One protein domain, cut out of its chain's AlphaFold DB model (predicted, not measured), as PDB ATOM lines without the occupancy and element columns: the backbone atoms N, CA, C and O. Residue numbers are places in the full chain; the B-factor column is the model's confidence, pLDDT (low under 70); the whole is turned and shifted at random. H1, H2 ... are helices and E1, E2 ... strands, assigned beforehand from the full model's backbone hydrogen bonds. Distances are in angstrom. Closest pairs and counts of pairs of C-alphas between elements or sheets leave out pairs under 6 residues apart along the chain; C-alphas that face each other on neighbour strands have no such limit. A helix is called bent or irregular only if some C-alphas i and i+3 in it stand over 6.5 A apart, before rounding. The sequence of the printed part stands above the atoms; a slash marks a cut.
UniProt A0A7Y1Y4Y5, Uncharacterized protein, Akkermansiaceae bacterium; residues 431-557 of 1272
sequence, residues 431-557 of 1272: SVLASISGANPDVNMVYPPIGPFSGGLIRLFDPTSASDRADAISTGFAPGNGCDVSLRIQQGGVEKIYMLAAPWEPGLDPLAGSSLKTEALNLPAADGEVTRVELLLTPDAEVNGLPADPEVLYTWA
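AT A GLANCE: This is residues 431 to 557 of the 1272 residues of an uncharacterized protein of Akkermansiaceae bacterium (UniProt A0A7Y1Y4Y5). The domain is a small lopsided sandwich: the strongly twisted four-stranded sheet E4 E3 E6 E7 faces the narrow pair E1 and E5. Two short helices, H1 and H2, touch each other and only graze the larger sheet, while the bent strand E2 lies near one end of the pair E1 and E5. The printed part has 127 residues with two named helices and seven named strands, in the order E1 E2 H1 E3 E4 E5 E6 H2 E7; both sheets are antiparallel. The class is mixed, helices and strands, with 63 residues, under half, in named elements. The whole is compact, with a radius of gyration of the C-alphas of 13.9 A and spans of 41 by 30 by 29 A.

HOW THE PARTS SIT: E1, residues 431 to 436, is antiparallel to E5, residues 517 to 524, with N 434 and O 519 2.9 A apart, within hydrogen-bond range. Residues 434 to 435 also pair with 445 to 446, antiparallel. E2, residues 450 to 457, pairs with no named strand and bends by 92 degrees at residue 454; its closest C-alphas to E5 are those of Leu 457 and Asn 522, 6.1 A. H1, residues 466 to 474, touches H2, residues 541 to 544, closest at the C-alphas of Arg 469 and Glu 542, 4.4 A. E3, residues 485 to 491, and E4, residues 494 to 500, form a hairpin, with N 489 and O 496 2.8 A apart. E3 is also antiparallel to E6, residues 530 to 537, with N 488 and O 534 2.9 A apart. E6 is antiparallel to E7, residues 551 to 556, with N 535 and O 554 2.8 A apart; E4 and E7 are edge strands. The two sheets form a sandwich, face to face, 9.6 A centre to centre where they face each other, their strands at 32 degrees. In H1 every O i to N i+4 pair is within hydrogen-bond range; H2 is too short for such a pair.

IN THESE COORDINATES: E1 begins at C-alpha 431 (19.527, -26.461, -152.672). E5 is 23.6 A long, E6 20.3 A, E3 19.1 A, E4 19.0 A and H1 12.4 A from first to last C-alpha. E7 ends at C-alpha 556 (30.142, -23.948, -160.616).

THE WHOLE: The C-alphas farthest apart are those of Asp 509 and Ala 526, 41.5 A. The links E1 to E2 and E4 to E5 are long. The printed part has no cut, its mean pLDDT is 92.6, and no printed residue is under 70.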
ATOM      1  N   SER A 431      20.189 -26.608-151.377       97.88
ATOM      2  CA  SER A 431      19.527 -26.461-152.672       97.88
ATOM      3  C   SER A 431      20.518 -26.067-153.762       97.88
ATOM      4  O   SER A 431      21.185 -25.041-153.660       97.88
ATOM      5  N   VAL A 432      20.553 -26.823-154.860       97.94
ATOM      6  CA  VAL A 432      21.336 -26.495-156.062       97.94
ATOM      7  C   VAL A 432      20.387 -26.078-157.180       97.94
ATOM      8  O   VAL A 432      19.492 -26.836-157.547       97.94
ATOM      9  N   LEU A 433      20.578 -24.872-157.721       97.31
ATOM     10  CA  LEU A 433      19.682 -24.209-158.674       97.31
ATOM     11  C   LEU A 433      20.380 -24.006-160.027       97.31
ATOM     12  O   LEU A 433      21.528 -23.569-160.074       97.31
ATOM     13  N   ALA A 434      19.680 -24.258-161.134       97.69
ATOM     14  CA  ALA A 434      20.219 -24.086-162.483       97.69
ATOM     15  C   ALA A 434      19.228 -23.416-163.447       97.69
ATOM     16  O   ALA A 434      18.039 -23.743-163.468       97.69
ATOM     17  N   SER A 435      19.737 -22.511-164.286       97.12
ATOM     18  CA  SER A 435      19.043 -21.921-165.436       97.12
ATOM     19  C   SER A 435      19.460 -22.634-166.725       97.12
ATOM     20  O   SER A 435      20.650 -22.800-166.981       97.12
ATOM     21  N   ILE A 436      18.477 -23.048-167.532       97.62
ATOM     22  CA  ILE A 436      18.662 -23.904-168.711       97.62
ATOM     23  C   ILE A 436      17.966 -23.299-169.935       97.62
ATOM     24  O   ILE A 436      16.761 -23.042-169.907       97.62
ATOM     25  N   SER A 437      18.697 -23.117-171.033       97.12
ATOM     26  CA  SER A 437      18.163 -22.714-172.332       97.12
ATOM     27  C   SER A 437      18.913 -23.391-173.475       97.12
ATOM     28  O   SER A 437      20.091 -23.134-173.706       97.12
ATOM     29  N   GLY A 438      18.197 -24.199-174.259       95.44
ATOM     30  CA  GLY A 438      18.708 -24.670-175.548       95.44
ATOM     31  C   GLY A 438      18.644 -23.596-176.638       95.44
ATOM     32  O   GLY A 438      19.446 -23.611-177.568       95.44
ATOM     33  N   ALA A 439      17.682 -22.671-176.547       95.56
ATOM     34  CA  ALA A 439      17.470 -21.609-177.537       95.56
ATOM     35  C   ALA A 439      18.515 -20.486-177.436       95.56
ATOM     36  O   ALA A 439      18.806 -19.824-178.431       95.56
ATOM     37  N   ASN A 440      19.073 -20.277-176.240       95.12
ATOM     38  CA  ASN A 440      20.204 -19.389-176.001       95.12
ATOM     39  C   ASN A 440      21.208 -20.045-175.030       95.12
ATOM     40  O   ASN A 440      21.176 -19.741-173.840       95.12
ATOM     41  N   PRO A 441      22.085 -20.950-175.504       93.25
ATOM     42  CA  PRO A 441      22.980 -21.717-174.634       93.25
ATOM     43  C   PRO A 441      23.952 -20.890-173.783       93.25
ATOM     44  O   PRO A 441      24.367 -21.355-172.724       93.25
ATOM     45  N   ASP A 442      24.271 -19.660-174.196       91.38
ATOM     46  CA  ASP A 442      25.216 -18.779-173.494       91.38
ATOM     47  C   ASP A 442      24.707 -18.325-172.110       91.38
ATOM     48  O   ASP A 442      25.475 -17.818-171.293       91.38
ATOM     49  N   VAL A 443      23.411 -18.503-171.827       95.06
ATOM     50  CA  VAL A 443      22.795 -18.120-170.542       95.06
ATOM     51  C   VAL A 443      22.665 -19.278-169.554       95.06
ATOM     52  O   VAL A 443      22.117 -19.083-168.469       95.06
ATOM     53  N   ASN A 444      23.124 -20.480-169.915       96.56
ATOM     54  CA  ASN A 444      23.137 -21.617-169.000       96.56
ATOM     55  C   ASN A 444      24.035 -21.314-167.796       96.56
ATOM     56  O   ASN A 444      25.142 -20.795-167.949       96.56
ATOM     57  N   MET A 445      23.539 -21.614-166.598       94.75
ATOM     58  CA  MET A 445      24.230 -21.278-165.356       94.75
ATOM     59  C   MET A 445      23.753 -22.165-164.209       94.75
ATOM     60  O   MET A 445      22.565 -22.475-164.112       94.75
ATOM     61  N   VAL A 446      24.671 -22.513-163.314       94.88
ATOM     62  CA  VAL A 446      24.381 -23.040-161.977       94.88
ATOM     63  C   VAL A 446      24.651 -21.918-160.978       94.88
ATOM     64  O   VAL A 446      25.700 -21.277-161.039       94.88
ATOM     65  N   TYR A 447      23.683 -21.652-160.106       93.75
ATOM     66  CA  TYR A 447      23.815 -20.664-159.036       93.75
ATOM     67  C   TYR A 447      24.607 -21.262-157.867       93.75
ATOM     68  O   TYR A 447      24.608 -22.487-157.716       93.75
ATOM     69  N   PRO A 448      25.227 -20.421-157.020       87.94
ATOM     70  CA  PRO A 448      25.773 -20.880-155.749       87.94
ATOM     71  C   PRO A 448      24.751 -21.737-154.978       87.94
ATOM     72  O   PRO A 448      23.576 -21.348-154.918       87.94
ATOM     73  N   PRO A 449      25.150 -22.902-154.432       91.56
ATOM     74  CA  PRO A 449      24.299 -23.701-153.563       91.56
ATOM     75  C   PRO A 449      23.775 -22.873-152.385       91.56
ATOM     76  O   PRO A 449      24.488 -22.038-151.836       91.56
ATOM     77  N   ILE A 450      22.520 -23.104-152.006       93.75
ATOM     78  CA  ILE A 450      21.835 -22.380-150.930       93.75
ATOM     79  C   ILE A 450      21.617 -23.346-149.769       93.75
ATOM     80  O   ILE A 450      20.913 -24.341-149.936       93.75
ATOM     81  N   GLY A 451      22.179 -23.055-148.600       85.56
ATOM     82  CA  GLY A 451      21.973 -23.834-147.381       85.56
ATOM     83  C   GLY A 451      23.249 -24.020-146.558       85.56
ATOM     84  O   GLY A 451      24.282 -23.460-146.923       85.56
ATOM     85  N   PRO A 452      23.177 -24.807-145.470       90.31
ATOM     86  CA  PRO A 452      22.036 -25.644-145.084       90.31
ATOM     87  C   PRO A 452      20.801 -24.845-144.615       90.31
ATOM     88  O   PRO A 452      20.925 -23.747-144.084       90.31
ATOM     89  N   PHE A 453      19.595 -25.374-144.848       90.56
ATOM     90  CA  PHE A 453      18.350 -24.880-144.236       90.56
ATOM     91  C   PHE A 453      17.297 -25.992-144.108       90.56
ATOM     92  O   PHE A 453      17.347 -26.991-144.825       90.56
ATOM     93  N   SER A 454      16.291 -25.815-143.242       90.75
ATOM     94  CA  SER A 454      15.218 -26.807-143.066       90.75
ATOM     95  C   SER A 454      14.257 -26.844-144.264       90.75
ATOM     96  O   SER A 454      13.519 -25.888-144.538       90.75
ATOM     97  N   GLY A 455      14.224 -27.978-144.963       91.62
ATOM     98  CA  GLY A 455      13.438 -28.196-146.172       91.62
ATOM     99  C   GLY A 455      12.914 -29.625-146.312       91.62
ATOM    100  O   GLY A 455      13.039 -30.468-145.427       91.62
ATOM    101  N   GLY A 456      12.260 -29.892-147.443       92.38
ATOM    102  CA  GLY A 456      11.768 -31.226-147.790       92.38
ATOM    103  C   GLY A 456      12.661 -31.908-148.820       92.38
ATOM    104  O   GLY A 456      13.127 -31.251-149.753       92.38
ATOM    105  N   LEU A 457      12.834 -33.226-148.697       97.00
ATOM    106  CA  LEU A 457      13.482 -34.057-149.713       97.00
ATOM    107  C   LEU A 457      12.436 -34.842-150.498       97.00
ATOM    108  O   LEU A 457      11.626 -35.585-149.937       97.00
ATOM    109  N   ILE A 458      12.464 -34.696-151.820       97.06
ATOM    110  CA  ILE A 458      11.757 -35.581-152.748       97.06
ATOM    111  C   ILE A 458      12.720 -36.617-153.319       97.06
ATOM    112  O   ILE A 458      13.937 -36.475-153.233       97.06
ATOM    113  N   ARG A 459      12.179 -37.650-153.963       96.94
ATOM    114  CA  ARG A 459      13.004 -38.601-154.702       96.94
ATOM    115  C   ARG A 459      13.749 -37.899-155.843       96.94
ATOM    116  O   ARG A 459      13.123 -37.255-156.686       96.94
ATOM    117  N   LEU A 460      15.065 -38.093-155.880       96.62
ATOM    118  CA  LEU A 460      15.944 -37.717-156.987       96.62
ATOM    119  C   LEU A 460      16.209 -38.931-157.887       96.62
ATOM    120  O   LEU A 460      16.028 -40.074-157.461       96.62
ATOM    121  N   PHE A 461      16.603 -38.689-159.137       97.75
ATOM    122  CA  PHE A 461      16.728 -39.741-160.150       97.75
ATOM    123  C   PHE A 461      18.103 -39.715-160.804       97.75
ATOM    124  O   PHE A 461      18.458 -38.731-161.455       97.75
ATOM    125  N   ASP A 462      18.848 -40.812-160.666       97.25
ATOM    126  CA  ASP A 462      20.144 -40.986-161.317       97.25
ATOM    127  C   ASP A 462      19.952 -41.440-162.783       97.25
ATOM    128  O   ASP A 462      19.372 -42.508-163.032       97.25
ATOM    129  N   PRO A 463      20.441 -40.684-163.789       94.25
ATOM    130  CA  PRO A 463      20.307 -41.062-165.197       94.25
ATOM    131  C   PRO A 463      21.042 -42.353-165.576       94.25
ATOM    132  O   PRO A 463      20.685 -43.009-166.564       94.25
ATOM    133  N   THR A 464      22.022 -42.789-164.793       92.69
ATOM    134  CA  THR A 464      22.711 -44.066-164.992       92.69
ATOM    135  C   THR A 464      21.852 -45.265-164.555       92.69
ATOM    136  O   THR A 464      21.925 -46.346-165.158       92.69
ATOM    137  N   SER A 465      20.935 -45.064-163.602       96.19
ATOM    138  CA  SER A 465      20.076 -46.094-163.011       96.19
ATOM    139  C   SER A 465      18.811 -46.354-163.841       96.19
ATOM    140  O   SER A 465      17.923 -45.518-163.974       96.19
ATOM    141  N   ALA A 466      18.680 -47.562-164.403       89.62
ATOM    142  CA  ALA A 466      17.523 -47.916-165.238       89.62
ATOM    143  C   ALA A 466      16.185 -47.909-164.478       89.62
ATOM    144  O   ALA A 466      15.145 -47.654-165.087       89.62
ATOM    145  N   SER A 467      16.203 -48.206-163.175       93.69
ATOM    146  CA  SER A 467      15.012 -48.102-162.328       93.69
ATOM    147  C   SER A 467      14.627 -46.649-162.095       93.69
ATOM    148  O   SER A 467      13.454 -46.322-162.238       93.69
ATOM    149  N   ASP A 468      15.594 -45.770-161.826       96.19
ATOM    150  CA  ASP A 468      15.306 -44.348-161.630       96.19
ATOM    151  C   ASP A 468      14.816 -43.693-162.912       96.19
ATOM    152  O   ASP A 468      13.865 -42.926-162.873       96.19
ATOM    153  N   ARG A 469      15.359 -44.076-164.068       96.44
ATOM    154  CA  ARG A 469      14.820 -43.678-165.374       96.44
ATOM    155  C   ARG A 469      13.349 -44.046-165.556       96.44
ATOM    156  O   ARG A 469      12.530 -43.204-165.921       96.44
ATOM    157  N   ALA A 470      12.997 -45.301-165.278       94.69
ATOM    158  CA  ALA A 470      11.613 -45.758-165.375       94.69
ATOM    159  C   ALA A 470      10.699 -45.036-164.373       94.69
ATOM    160  O   ALA A 470       9.553 -44.711-164.699       94.69
ATOM    161  N   ASP A 471      11.208 -44.758-163.174       95.62
ATOM    162  CA  ASP A 471      10.456 -44.082-162.125       95.62
ATOM    163  C   ASP A 471      10.320 -42.576-162.364       95.62
ATOM    164  O   ASP A 471       9.259 -42.021-162.087       95.62
ATOM    165  N   ALA A 472      11.304 -41.914-162.973       96.06
ATOM    166  CA  ALA A 472      11.199 -40.519-163.394       96.06
ATOM    167  C   ALA A 472      10.019 -40.324-164.367       96.06
ATOM    168  O   ALA A 472       9.265 -39.354-164.251       96.06
ATOM    169  N   ILE A 473       9.795 -41.291-165.267       95.25
ATOM    170  CA  ILE A 473       8.637 -41.318-166.174       95.25
ATOM    171  C   ILE A 473       7.348 -41.645-165.403       95.25
ATOM    172  O   ILE A 473       6.345 -40.943-165.539       95.25
ATOM    173  N   SER A 474       7.346 -42.713-164.596       94.12
ATOM    174  CA  SER A 474       6.124 -43.217-163.948       94.12
ATOM    175  C   SER A 474       5.570 -42.272-162.874       94.12
ATOM    176  O   SER A 474       4.356 -42.209-162.664       94.12
ATOM    177  N   THR A 475       6.445 -41.499-162.229       93.88
ATOM    178  CA  THR A 475       6.096 -40.483-161.227       93.88
ATOM    179  C   THR A 475       5.743 -39.125-161.845       93.88
ATOM    180  O   THR A 475       5.259 -38.237-161.138       93.88
ATOM    181  N   GLY A 476       5.941 -38.952-163.157       91.31
ATOM    182  CA  GLY A 476       5.733 -37.679-163.849       91.31
ATOM    183  C   GLY A 476       6.756 -36.603-163.477       91.31
ATOM    184  O   GLY A 476       6.447 -35.417-163.587       91.31
ATOM    185  N   PHE A 477       7.942 -36.998-162.999       95.56
ATOM    186  CA  PHE A 477       9.069 -36.085-162.805       95.56
ATOM    187  C   PHE A 477       9.603 -35.602-164.155       95.56
ATOM    188  O   PHE A 477       9.768 -34.400-164.348       95.56
ATOM    189  N   ALA A 478       9.807 -36.529-165.097       94.75
ATOM    190  CA  ALA A 478      10.209 -36.194-166.453       94.75
ATOM    191  C   ALA A 478       9.050 -35.509-167.200       94.75
ATOM    192  O   ALA A 478       7.947 -36.069-167.269       94.75
ATOM    193  N   PRO A 479       9.250 -34.295-167.750       90.50
ATOM    194  CA  PRO A 479       8.217 -33.635-168.532       90.50
ATOM    195  C   PRO A 479       7.992 -34.391-169.851       90.50
ATOM    196  O   PRO A 479       8.823 -35.175-170.293       90.50
ATOM    197  N   GLY A 480       6.870 -34.131-170.530       85.00
ATOM    198  CA  GLY A 480       6.528 -34.836-171.777       85.00
ATOM    199  C   GLY A 480       7.527 -34.659-172.934       85.00
ATOM    200  O   GLY A 480       7.451 -35.420-173.893       85.00
ATOM    201  N   ASN A 481       8.431 -33.678-172.830       84.62
ATOM    202  CA  ASN A 481       9.512 -33.406-173.781       84.62
ATOM    203  C   ASN A 481      10.893 -33.879-173.275       84.62
ATOM    204  O   ASN A 481      11.875 -33.526-173.905       84.62
ATOM    205  N   GLY A 482      10.961 -34.629-172.169       90.25
ATOM    206  CA  GLY A 482      12.186 -35.271-171.679       90.25
ATOM    207  C   GLY A 482      12.951 -34.523-170.581       90.25
ATOM    208  O   GLY A 482      12.793 -33.316-170.380       90.25
ATOM    209  N   CYS A 483      13.763 -35.270-169.829       96.06
ATOM    210  CA  CYS A 483      14.805 -34.753-168.941       96.06
ATOM    211  C   CYS A 483      16.104 -34.652-169.745       96.06
ATOM    212  O   CYS A 483      16.922 -35.571-169.743       96.06
ATOM    213  N   ASP A 484      16.295 -33.545-170.453       97.06
ATOM    214  CA  ASP A 484      17.415 -33.394-171.386       97.06
ATOM    215  C   ASP A 484      18.688 -32.825-170.745       97.06
ATOM    216  O   ASP A 484      19.697 -32.631-171.424       97.06
ATOM    217  N   VAL A 485      18.652 -32.525-169.449       97.94
ATOM    218  CA  VAL A 485      19.785 -31.986-168.689       97.94
ATOM    219  C   VAL A 485      19.878 -32.632-167.309       97.94
ATOM    220  O   VAL A 485      18.871 -33.011-166.706       97.94
ATOM    221  N   SER A 486      21.102 -32.745-166.796       98.44
ATOM    222  CA  SER A 486      21.408 -33.327-165.484       98.44
ATOM    223  C   SER A 486      22.429 -32.469-164.735       98.44
ATOM    224  O   SER A 486      23.178 -31.720-165.357       98.44
ATOM    225  N   LEU A 487      22.485 -32.588-163.410       98.50
ATOM    226  CA  LEU A 487      23.555 -32.031-162.584       98.50
ATOM    227  C   LEU A 487      24.498 -33.150-162.153       98.50
ATOM    228  O   LEU A 487      24.029 -34.145-161.605       98.50
ATOM    229  N   ARG A 488      25.802 -32.976-162.365       97.44
ATOM    230  CA  ARG A 488      26.849 -33.755-161.691       97.44
ATOM    231  C   ARG A 488      27.369 -32.934-160.520       97.44
ATOM    232  O   ARG A 488      27.763 -31.790-160.706       97.44
ATOM    233  N   ILE A 489      27.336 -33.501-159.327       94.19
ATOM    234  CA  ILE A 489      27.529 -32.800-158.061       94.19
ATOM    235  C   ILE A 489      28.610 -33.526-157.273       94.19
ATOM    236  O   ILE A 489      28.494 -34.727-157.053       94.19
ATOM    237  N   GLN A 490      29.631 -32.793-156.840       85.62
ATOM    238  CA  GLN A 490      30.611 -33.257-155.869       85.62
ATOM    239  C   GLN A 490      30.151 -32.809-154.481       85.62
ATOM    240  O   GLN A 490      30.092 -31.607-154.221       85.62
ATOM    241  N   GLN A 491      29.815 -33.759-153.611       87.06
ATOM    242  CA  GLN A 491      29.347 -33.486-152.255       87.06
ATOM    243  C   GLN A 491      29.997 -34.447-151.258       87.06
ATOM    244  O   GLN A 491      29.967 -35.657-151.483       87.06
ATOM    245  N   GLY A 492      30.629 -33.921-150.204       72.06
ATOM    246  CA  GLY A 492      31.286 -34.752-149.179       72.06
ATOM    247  C   GLY A 492      32.329 -35.725-149.746       72.06
ATOM    248  O   GLY A 492      32.465 -36.853-149.279       72.06
ATOM    249  N   GLY A 493      33.020 -35.338-150.824       70.56
ATOM    250  CA  GLY A 493      33.980 -36.210-151.513       70.56
ATOM    251  C   GLY A 493      33.363 -37.250-152.461       70.56
ATOM    252  O   GLY A 493      34.107 -37.984-153.109       70.56
ATOM    253  N   VAL A 494      32.036 -37.279-152.623       78.19
ATOM    254  CA  VAL A 494      31.318 -38.214-153.502       78.19
ATOM    255  C   VAL A 494      30.720 -37.490-154.709       78.19
ATOM    256  O   VAL A 494      30.052 -36.467-154.566       78.19
ATOM    257  N   GLU A 495      30.908 -38.050-155.907       91.88
ATOM    258  CA  GLU A 495      30.219 -37.591-157.118       91.88
ATOM    259  C   GLU A 495      28.830 -38.243-157.228       91.88
ATOM    260  O   GLU A 495      28.688 -39.466-157.152       91.88
ATOM    261  N   LYS A 496      27.796 -37.430-157.458       91.75
ATOM    262  CA  LYS A 496      26.415 -37.864-157.716       91.75
ATOM    263  C   LYS A 496      25.900 -37.193-158.984       91.75
ATOM    264  O   LYS A 496      26.215 -36.034-159.241       91.75
ATOM    265  N   ILE A 497      25.087 -37.892-159.778       97.31
ATOM    266  CA  ILE A 497      24.465 -37.322-160.981       97.31
ATOM    267  C   ILE A 497      22.950 -37.441-160.866       97.31
ATOM    268  O   ILE A 497      22.428 -38.534-160.666       97.31
ATOM    269  N   TYR A 498      22.243 -36.325-161.034       98.38
ATOM    270  CA  TYR A 498      20.789 -36.263-160.929       98.38
ATOM    271  C   TYR A 498      20.164 -35.584-162.144       98.38
ATOM    272  O   TYR A 498      20.627 -34.537-162.591       98.38
ATOM    273  N   MET A 499      19.076 -36.155-162.663       98.25
ATOM    274  CA  MET A 499      18.287 -35.518-163.718       98.25
ATOM    275  C   MET A 499      17.609 -34.241-163.220       98.25
ATOM    276  O   MET A 499      17.076 -34.202-162.109       98.25
ATOM    277  N   LEU A 500      17.505 -33.244-164.096       98.06
ATOM    278  CA  LEU A 500      16.595 -32.117-163.919       98.06
ATOM    279  C   LEU A 500      15.348 -32.315-164.783       98.06
ATOM    280  O   LEU A 500      15.425 -32.794-165.911       98.06
ATOM    281  N   ALA A 501      14.189 -31.886-164.281       95.75
ATOM    282  CA  ALA A 501      12.931 -31.925-165.029       95.75
ATOM    283  C   ALA A 501      12.837 -30.779-166.054       95.75
ATOM    284  O   ALA A 501      11.902 -29.973-166.027       95.75
ATOM    285  N   ALA A 502      13.825 -30.681-166.937       95.50
ATOM    286  CA  ALA A 502      13.938 -29.627-167.928       95.50
ATOM    287  C   ALA A 502      14.257 -30.217-169.312       95.50
ATOM    288  O   ALA A 502      15.224 -30.969-169.436       95.50
ATOM    289  N   PRO A 503      13.474 -29.860-170.347       94.56
ATOM    290  CA  PRO A 503      13.786 -30.231-171.717       94.56
ATOM    291  C   PRO A 503      14.824 -29.280-172.338       94.56
ATOM    292  O   PRO A 503      14.967 -28.125-171.924       94.56
ATOM    293  N   TRP A 504      15.501 -29.740-173.386       95.12
ATOM    294  CA  TRP A 504      16.489 -29.004-174.166       95.12
ATOM    295  C   TRP A 504      15.903 -28.662-175.532       95.12
ATOM    296  O   TRP A 504      15.863 -29.479-176.452       95.12
ATOM    297  N   GLU A 505      15.434 -27.421-175.680       93.31
ATOM    298  CA  GLU A 505      14.632 -27.009-176.837       93.31
ATOM    299  C   GLU A 505      15.340 -25.929-177.695       93.31
ATOM    300  O   GLU A 505      14.928 -24.765-177.696       93.31
ATOM    301  N   PRO A 506      16.384 -26.275-178.480       93.75
ATOM    302  CA  PRO A 506      17.172 -25.307-179.257       93.75
ATOM    303  C   PRO A 506      16.425 -24.659-180.426       93.75
ATOM    304  O   PRO A 506      16.889 -23.680-181.002       93.75
ATOM    305  N   GLY A 507      15.264 -25.203-180.799       93.31
ATOM    306  CA  GLY A 507      14.414 -24.662-181.859       93.31
ATOM    307  C   GLY A 507      13.380 -23.632-181.396       93.31
ATOM    308  O   GLY A 507      12.623 -23.146-182.239       93.31
ATOM    309  N   LEU A 508      13.286 -23.333-180.094       94.69
ATOM    310  CA  LEU A 508      12.347 -22.327-179.595       94.69
ATOM    311  C   LEU A 508      12.773 -20.913-179.990       94.69
ATOM    312  O   LEU A 508      13.953 -20.609-180.132       94.69
ATOM    313  N   ASP A 509      11.782 -20.030-180.127       96.19
ATOM    314  CA  ASP A 509      12.036 -18.597-180.223       96.19
ATOM    315  C   ASP A 509      12.721 -18.128-178.924       96.19
ATOM    316  O   ASP A 509      12.108 -18.248-177.858       96.19
ATOM    317  N   PRO A 510      13.956 -17.593-178.970       94.81
ATOM    318  CA  PRO A 510      14.669 -17.159-177.771       94.81
ATOM    319  C   PRO A 510      13.958 -16.011-177.035       94.81
ATOM    320  O   PRO A 510      14.250 -15.775-175.865       94.81
ATOM    321  N   LEU A 511      12.994 -15.334-177.674       95.62
ATOM    322  CA  LEU A 511      12.156 -14.295-177.065       95.62
ATOM    323  C   LEU A 511      10.950 -14.851-176.289       95.62
ATOM    324  O   LEU A 511      10.295 -14.111-175.553       95.62
ATOM    325  N   ALA A 512      10.608 -16.128-176.469       94.44
ATOM    326  CA  ALA A 512       9.489 -16.745-175.771       94.44
ATOM    327  C   ALA A 512       9.869 -17.039-174.316       94.44
ATOM    328  O   ALA A 512      10.909 -17.629-174.065       94.44
ATOM    329  N   GLY A 513       8.995 -16.743-173.348       89.56
ATOM    330  CA  GLY A 513       9.275 -17.042-171.934       89.56
ATOM    331  C   GLY A 513       9.514 -18.533-171.638       89.56
ATOM    332  O   GLY A 513      10.142 -18.867-170.643       89.56
ATOM    333  N   SER A 514       9.056 -19.439-172.509       90.62
ATOM    334  CA  SER A 514       9.336 -20.877-172.408       90.62
ATOM    335  C   SER A 514      10.747 -21.275-172.850       90.62
ATOM    336  O   SER A 514      11.110 -22.424-172.625       90.62
ATOM    337  N   SER A 515      11.512 -20.371-173.476       94.38
ATOM    338  CA  SER A 515      12.870 -20.628-173.975       94.38
ATOM    339  C   SER A 515      13.914 -20.749-172.861       94.38
ATOM    340  O   SER A 515      15.009 -21.249-173.112       94.38
ATOM    341  N   LEU A 516      13.572 -20.324-171.640       95.81
ATOM    342  CA  LEU A 516      14.367 -20.488-170.429       95.81
ATOM    343  C   LEU A 516      13.598 -21.344-169.417       95.81
ATOM    344  O   LEU A 516      12.412 -21.121-169.155       95.81
ATOM    345  N   LYS A 517      14.288 -22.309-168.820       96.12
ATOM    346  CA  LYS A 517      13.824 -23.104-167.684       96.12
ATOM    347  C   LYS A 517      14.724 -22.864-166.488       96.12
ATOM    348  O   LYS A 517      15.881 -22.478-166.619       96.12
ATOM    349  N   THR A 518      14.176 -23.057-165.302       97.50
ATOM    350  CA  THR A 518      14.934 -22.986-164.057       97.50
ATOM    351  C   THR A 518      14.437 -24.097-163.156       97.50
ATOM    352  O   THR A 518      13.234 -24.188-162.911       97.50
ATOM    353  N   GLU A 519      15.343 -24.961-162.721       97.88
ATOM    354  CA  GLU A 519      15.063 -26.103-161.849       97.88
ATOM    355  C   GLU A 519      16.050 -26.104-160.682       97.88
ATOM    356  O   GLU A 519      17.148 -25.561-160.790       97.88
ATOM    357  N   ALA A 520      15.637 -26.705-159.568       98.00
ATOM    358  CA  ALA A 520      16.469 -26.877-158.389       98.00
ATOM    359  C   ALA A 520      16.309 -28.289-157.825       98.00
ATOM    360  O   ALA A 520      15.263 -28.919-158.015       98.00
ATOM    361  N   LEU A 521      17.334 -28.755-157.115       98.06
ATOM    362  CA  LEU A 521      17.332 -29.994-156.341       98.06
ATOM    363  C   LEU A 521      17.653 -29.675-154.883       98.06
ATOM    364  O   LEU A 521      18.546 -28.873-154.634       98.06
ATOM    365  N   ASN A 522      16.967 -30.328-153.945       98.12
ATOM    366  CA  ASN A 522      17.370 -30.349-152.541       98.12
ATOM    367  C   ASN A 522      18.213 -31.601-152.296       98.12
ATOM    368  O   ASN A 522      17.760 -32.707-152.594       98.12
ATOM    369  N   LEU A 523      19.417 -31.411-151.768       97.25
ATOM    370  CA  LEU A 523      20.341 -32.460-151.350       97.25
ATOM    371  C   LEU A 523      20.363 -32.530-149.819       97.25
ATOM    372  O   LEU A 523      20.246 -31.478-149.191       97.25
ATOM    373  N   PRO A 524      20.532 -33.708-149.200       94.00
ATOM    374  CA  PRO A 524      20.749 -33.796-147.758       94.00
ATOM    375  C   PRO A 524      22.022 -33.035-147.369       94.00
ATOM    376  O   PRO A 524      23.077 -33.271-147.955       94.00
ATOM    377  N   ALA A 525      21.951 -32.140-146.383       80.50
ATOM    378  CA  ALA A 525      23.141 -31.435-145.895       80.50
ATOM    379  C   ALA A 525      24.133 -32.391-145.206       80.50
ATOM    380  O   ALA A 525      25.341 -32.226-145.337       80.50
ATOM    381  N   ALA A 526      23.620 -33.447-144.566       80.94
ATOM    382  CA  ALA A 526      24.415 -34.503-143.933       80.94
ATOM    383  C   ALA A 526      25.331 -35.272-144.910       80.94
ATOM    384  O   ALA A 526      26.244 -35.965-144.476       80.94
ATOM    385  N   ASP A 527      25.119 -35.137-146.225       77.00
ATOM    386  CA  ASP A 527      26.006 -35.710-147.244       77.00
ATOM    387  C   ASP A 527      27.299 -34.883-147.446       77.00
ATOM    388  O   ASP A 527      28.120 -35.234-148.293       77.00
ATOM    389  N   GLY A 528      27.482 -33.796-146.688       72.44
ATOM    390  CA  GLY A 528      28.666 -32.938-146.689       72.44
ATOM    391  C   GLY A 528      28.544 -31.704-147.586       72.44
ATOM    392  O   GLY A 528      27.509 -31.445-148.210       72.44
ATOM    393  N   GLU A 529      29.629 -30.935-147.663       77.12
ATOM    394  CA  GLU A 529      29.699 -29.703-148.454       77.12
ATOM    395  C   GLU A 529      29.646 -29.988-149.962       77.12
ATOM    396  O   GLU A 529      30.281 -30.926-150.456       77.12
ATOM    397  N   VAL A 530      28.909 -29.154-150.706       80.50
ATOM    398  CA  VAL A 530      28.897 -29.164-152.175       80.50
ATOM    399  C   VAL A 530      30.083 -28.354-152.692       80.50
ATOM    400  O   VAL A 530      30.058 -27.128-152.684       80.50
ATOM    401  N   THR A 531      31.102 -29.034-153.207       76.44
ATOM    402  CA  THR A 531      32.361 -28.398-153.634       76.44
ATOM    403  C   THR A 531      32.450 -28.176-155.141       76.44
ATOM    404  O   THR A 531      33.336 -27.467-155.621       76.44
ATOM    405  N   ARG A 532      31.548 -28.781-155.923       81.75
ATOM    406  CA  ARG A 532      31.499 -28.614-157.383       81.75
ATOM    407  C   ARG A 532      30.150 -29.030-157.950       81.75
ATOM    408  O   ARG A 532      29.590 -30.042-157.536       81.75
ATOM    409  N   VAL A 533      29.670 -28.307-158.959       92.81
ATOM    410  CA  VAL A 533      28.479 -28.682-159.730       92.81
ATOM    411  C   VAL A 533      28.716 -28.454-161.220       92.81
ATOM    412  O   VAL A 533      29.080 -27.360-161.632       92.81
ATOM    413  N   GLU A 534      28.448 -29.456-162.050       94.50
ATOM    414  CA  GLU A 534      28.420 -29.339-163.509       94.50
ATOM    415  C   GLU A 534      26.989 -29.516-164.031       94.50
ATOM    416  O   GLU A 534      26.317 -30.501-163.719       94.50
ATOM    417  N   LEU A 535      26.529 -28.585-164.869       97.62
ATOM    418  CA  LEU A 535      25.312 -28.731-165.660       97.62
ATOM    419  C   LEU A 535      25.647 -29.464-166.956       97.62
ATOM    420  O   LEU A 535      26.430 -28.979-167.771       97.62
ATOM    421  N   LEU A 536      25.034 -30.622-167.152       97.69
ATOM    422  CA  LEU A 536      25.311 -31.534-168.253       97.69
ATOM    423  C   LEU A 536      24.160 -31.551-169.258       97.69
ATOM    424  O   LEU A 536      22.995 -31.644-168.866       97.69
ATOM    425  N   LEU A 537      24.487 -31.562-170.550       97.62
ATOM    426  CA  LEU A 537      23.537 -31.889-171.610       97.62
ATOM    427  C   LEU A 537      23.365 -33.411-171.694       97.62
ATOM    428  O   LEU A 537      24.293 -34.147-172.041       97.62
ATOM    429  N   THR A 538      22.160 -33.891-171.401       97.31
ATOM    430  CA  THR A 538      21.815 -35.316-171.334       97.31
ATOM    431  C   THR A 538      20.488 -35.600-172.053       97.31
ATOM    432  O   THR A 538      19.491 -35.841-171.380       97.31
ATOM    433  N   PRO A 539      20.435 -35.570-173.399       95.81
ATOM    434  CA  PRO A 539      19.171 -35.636-174.141       95.81
ATOM    435  C   PRO A 539      18.363 -36.919-173.880       95.81
ATOM    436  O   PRO A 539      18.891 -38.031-174.010       95.81
ATOM    437  N   ASP A 540      17.087 -36.746-173.543       95.19
ATOM    438  CA  ASP A 540      16.132 -37.734-173.040       95.19
ATOM    439  C   ASP A 540      16.777 -38.685-172.015       95.19
ATOM    440  O   ASP A 540      16.766 -39.908-172.198       95.19
ATOM    441  N   ALA A 541      17.413 -38.167-170.959       96.38
ATOM    442  CA  ALA A 541      18.161 -38.985-170.002       96.38
ATOM    443  C   ALA A 541      17.305 -40.084-169.357       96.38
ATOM    444  O   ALA A 541      17.817 -41.152-169.027       96.38
ATOM    445  N   GLU A 542      15.997 -39.878-169.217       96.06
ATOM    446  CA  GLU A 542      15.038 -40.867-168.728       96.06
ATOM    447  C   GLU A 542      14.791 -42.022-169.717       96.06
ATOM    448  O   GLU A 542      14.361 -43.105-169.319       96.06
ATOM    449  N   VAL A 543      15.105 -41.840-171.001       95.38
ATOM    450  CA  VAL A 543      15.011 -42.876-172.042       95.38
ATOM    451  C   VAL A 543      16.392 -43.443-172.371       95.38
ATOM    452  O   VAL A 543      16.595 -44.661-172.336       95.38
ATOM    453  N   ASN A 544      17.341 -42.563-172.676       93.56
ATOM    454  CA  ASN A 544      18.660 -42.883-173.215       93.56
ATOM    455  C   ASN A 544      19.696 -43.186-172.123       93.56
ATOM    456  O   ASN A 544      20.659 -43.909-172.382       93.56
ATOM    457  N   GLY A 545      19.480 -42.695-170.900       91.88
ATOM    458  CA  GLY A 545      20.486 -42.684-169.840       91.88
ATOM    459  C   GLY A 545      21.562 -41.628-170.039       91.88
ATOM    460  O   GLY A 545      21.486 -40.800-170.945       91.88
ATOM    461  N   LEU A 546      22.560 -41.649-169.157       93.50
ATOM    462  CA  LEU A 546      23.686 -40.724-169.227       93.50
ATOM    463  C   LEU A 546      24.513 -40.987-170.505       93.50
ATOM    464  O   LEU A 546      24.939 -42.129-170.717       93.50
ATOM    465  N   PRO A 547      24.758 -39.972-171.357       88.31
ATOM    466  CA  PRO A 547      25.706 -40.083-172.463       88.31
ATOM    467  C   PRO A 547      27.104 -40.477-171.970       88.31
ATOM    468  O   PRO A 547      27.465 -40.186-170.836       88.31
ATOM    469  N   ALA A 548      27.908 -41.119-172.825       83.50
ATOM    470  CA  ALA A 548      29.275 -41.504-172.457       83.50
ATOM    471  C   ALA A 548      30.157 -40.281-172.150       83.50
ATOM    472  O   ALA A 548      30.871 -40.282-171.156       83.50
ATOM    473  N   ASP A 549      30.029 -39.238-172.974       87.25
ATOM    474  CA  ASP A 549      30.740 -37.968-172.842       87.25
ATOM    475  C   ASP A 549      29.704 -36.831-172.894       87.25
ATOM    476  O   ASP A 549      29.472 -36.256-173.963       87.25
ATOM    477  N   PRO A 550      28.975 -36.568-171.794       92.69
ATOM    478  CA  PRO A 550      27.991 -35.497-171.776       92.69
ATOM    479  C   PRO A 550      28.699 -34.144-171.900       92.69
ATOM    480  O   PRO A 550      29.726 -33.905-171.265       92.69
ATOM    481  N   GLU A 551      28.148 -33.251-172.720       95.19
ATOM    482  CA  GLU A 551      28.650 -31.882-172.838       95.19
ATOM    483  C   GLU A 551      28.398 -31.135-171.522       95.19
ATOM    484  O   GLU A 551      27.264 -31.084-171.042       95.19
ATOM    485  N   VAL A 552      29.454 -30.562-170.943       94.94
ATOM    486  CA  VAL A 552      29.345 -29.667-169.786       94.94
ATOM    487  C   VAL A 552      28.926 -28.293-170.296       94.94
ATOM    488  O   VAL A 552      29.699 -27.605-170.959       94.94
ATOM    489  N   LEU A 553      27.689 -27.909-169.998       93.56
ATOM    490  CA  LEU A 553      27.116 -26.613-170.359       93.56
ATOM    491  C   LEU A 553      27.594 -25.503-169.421       93.56
ATOM    492  O   LEU A 553      27.696 -24.349-169.830       93.56
ATOM    493  N   TYR A 554      27.846 -25.844-168.154       92.25
ATOM    494  CA  TYR A 554      28.325 -24.911-167.141       92.25
ATOM    495  C   TYR A 554      28.960 -25.644-165.959       92.25
ATOM    496  O   TYR A 554      28.492 -26.722-165.597       92.25
ATOM    497  N   THR A 555      29.950 -25.029-165.315       86.38
ATOM    498  CA  THR A 555      30.556 -25.512-164.066       86.38
ATOM    499  C   THR A 555      30.462 -24.416-163.019       86.38
ATOM    500  O   THR A 555      30.813 -23.278-163.300       86.38
ATOM    501  N   TRP A 556      30.010 -24.760-161.819       85.69
ATOM    502  CA  TRP A 556      30.142 -23.948-160.616       85.69
ATOM    503  C   TRP A 556      31.129 -24.628-159.654       85.69
ATOM    504  O   TRP A 556      31.056 -25.843-159.445       85.69
ATOM    505  N   ALA A 557      32.043 -23.845-159.081       77.62
ATOM    506  CA  ALA A 557      32.947 -24.241-158.003       77.62
ATOM    507  C   ALA A 557      33.309 -22.999-157.159       77.62
ATOM    508  O   ALA A 557      33.417 -21.908-157.732       77.62
TER     509      ALA A 557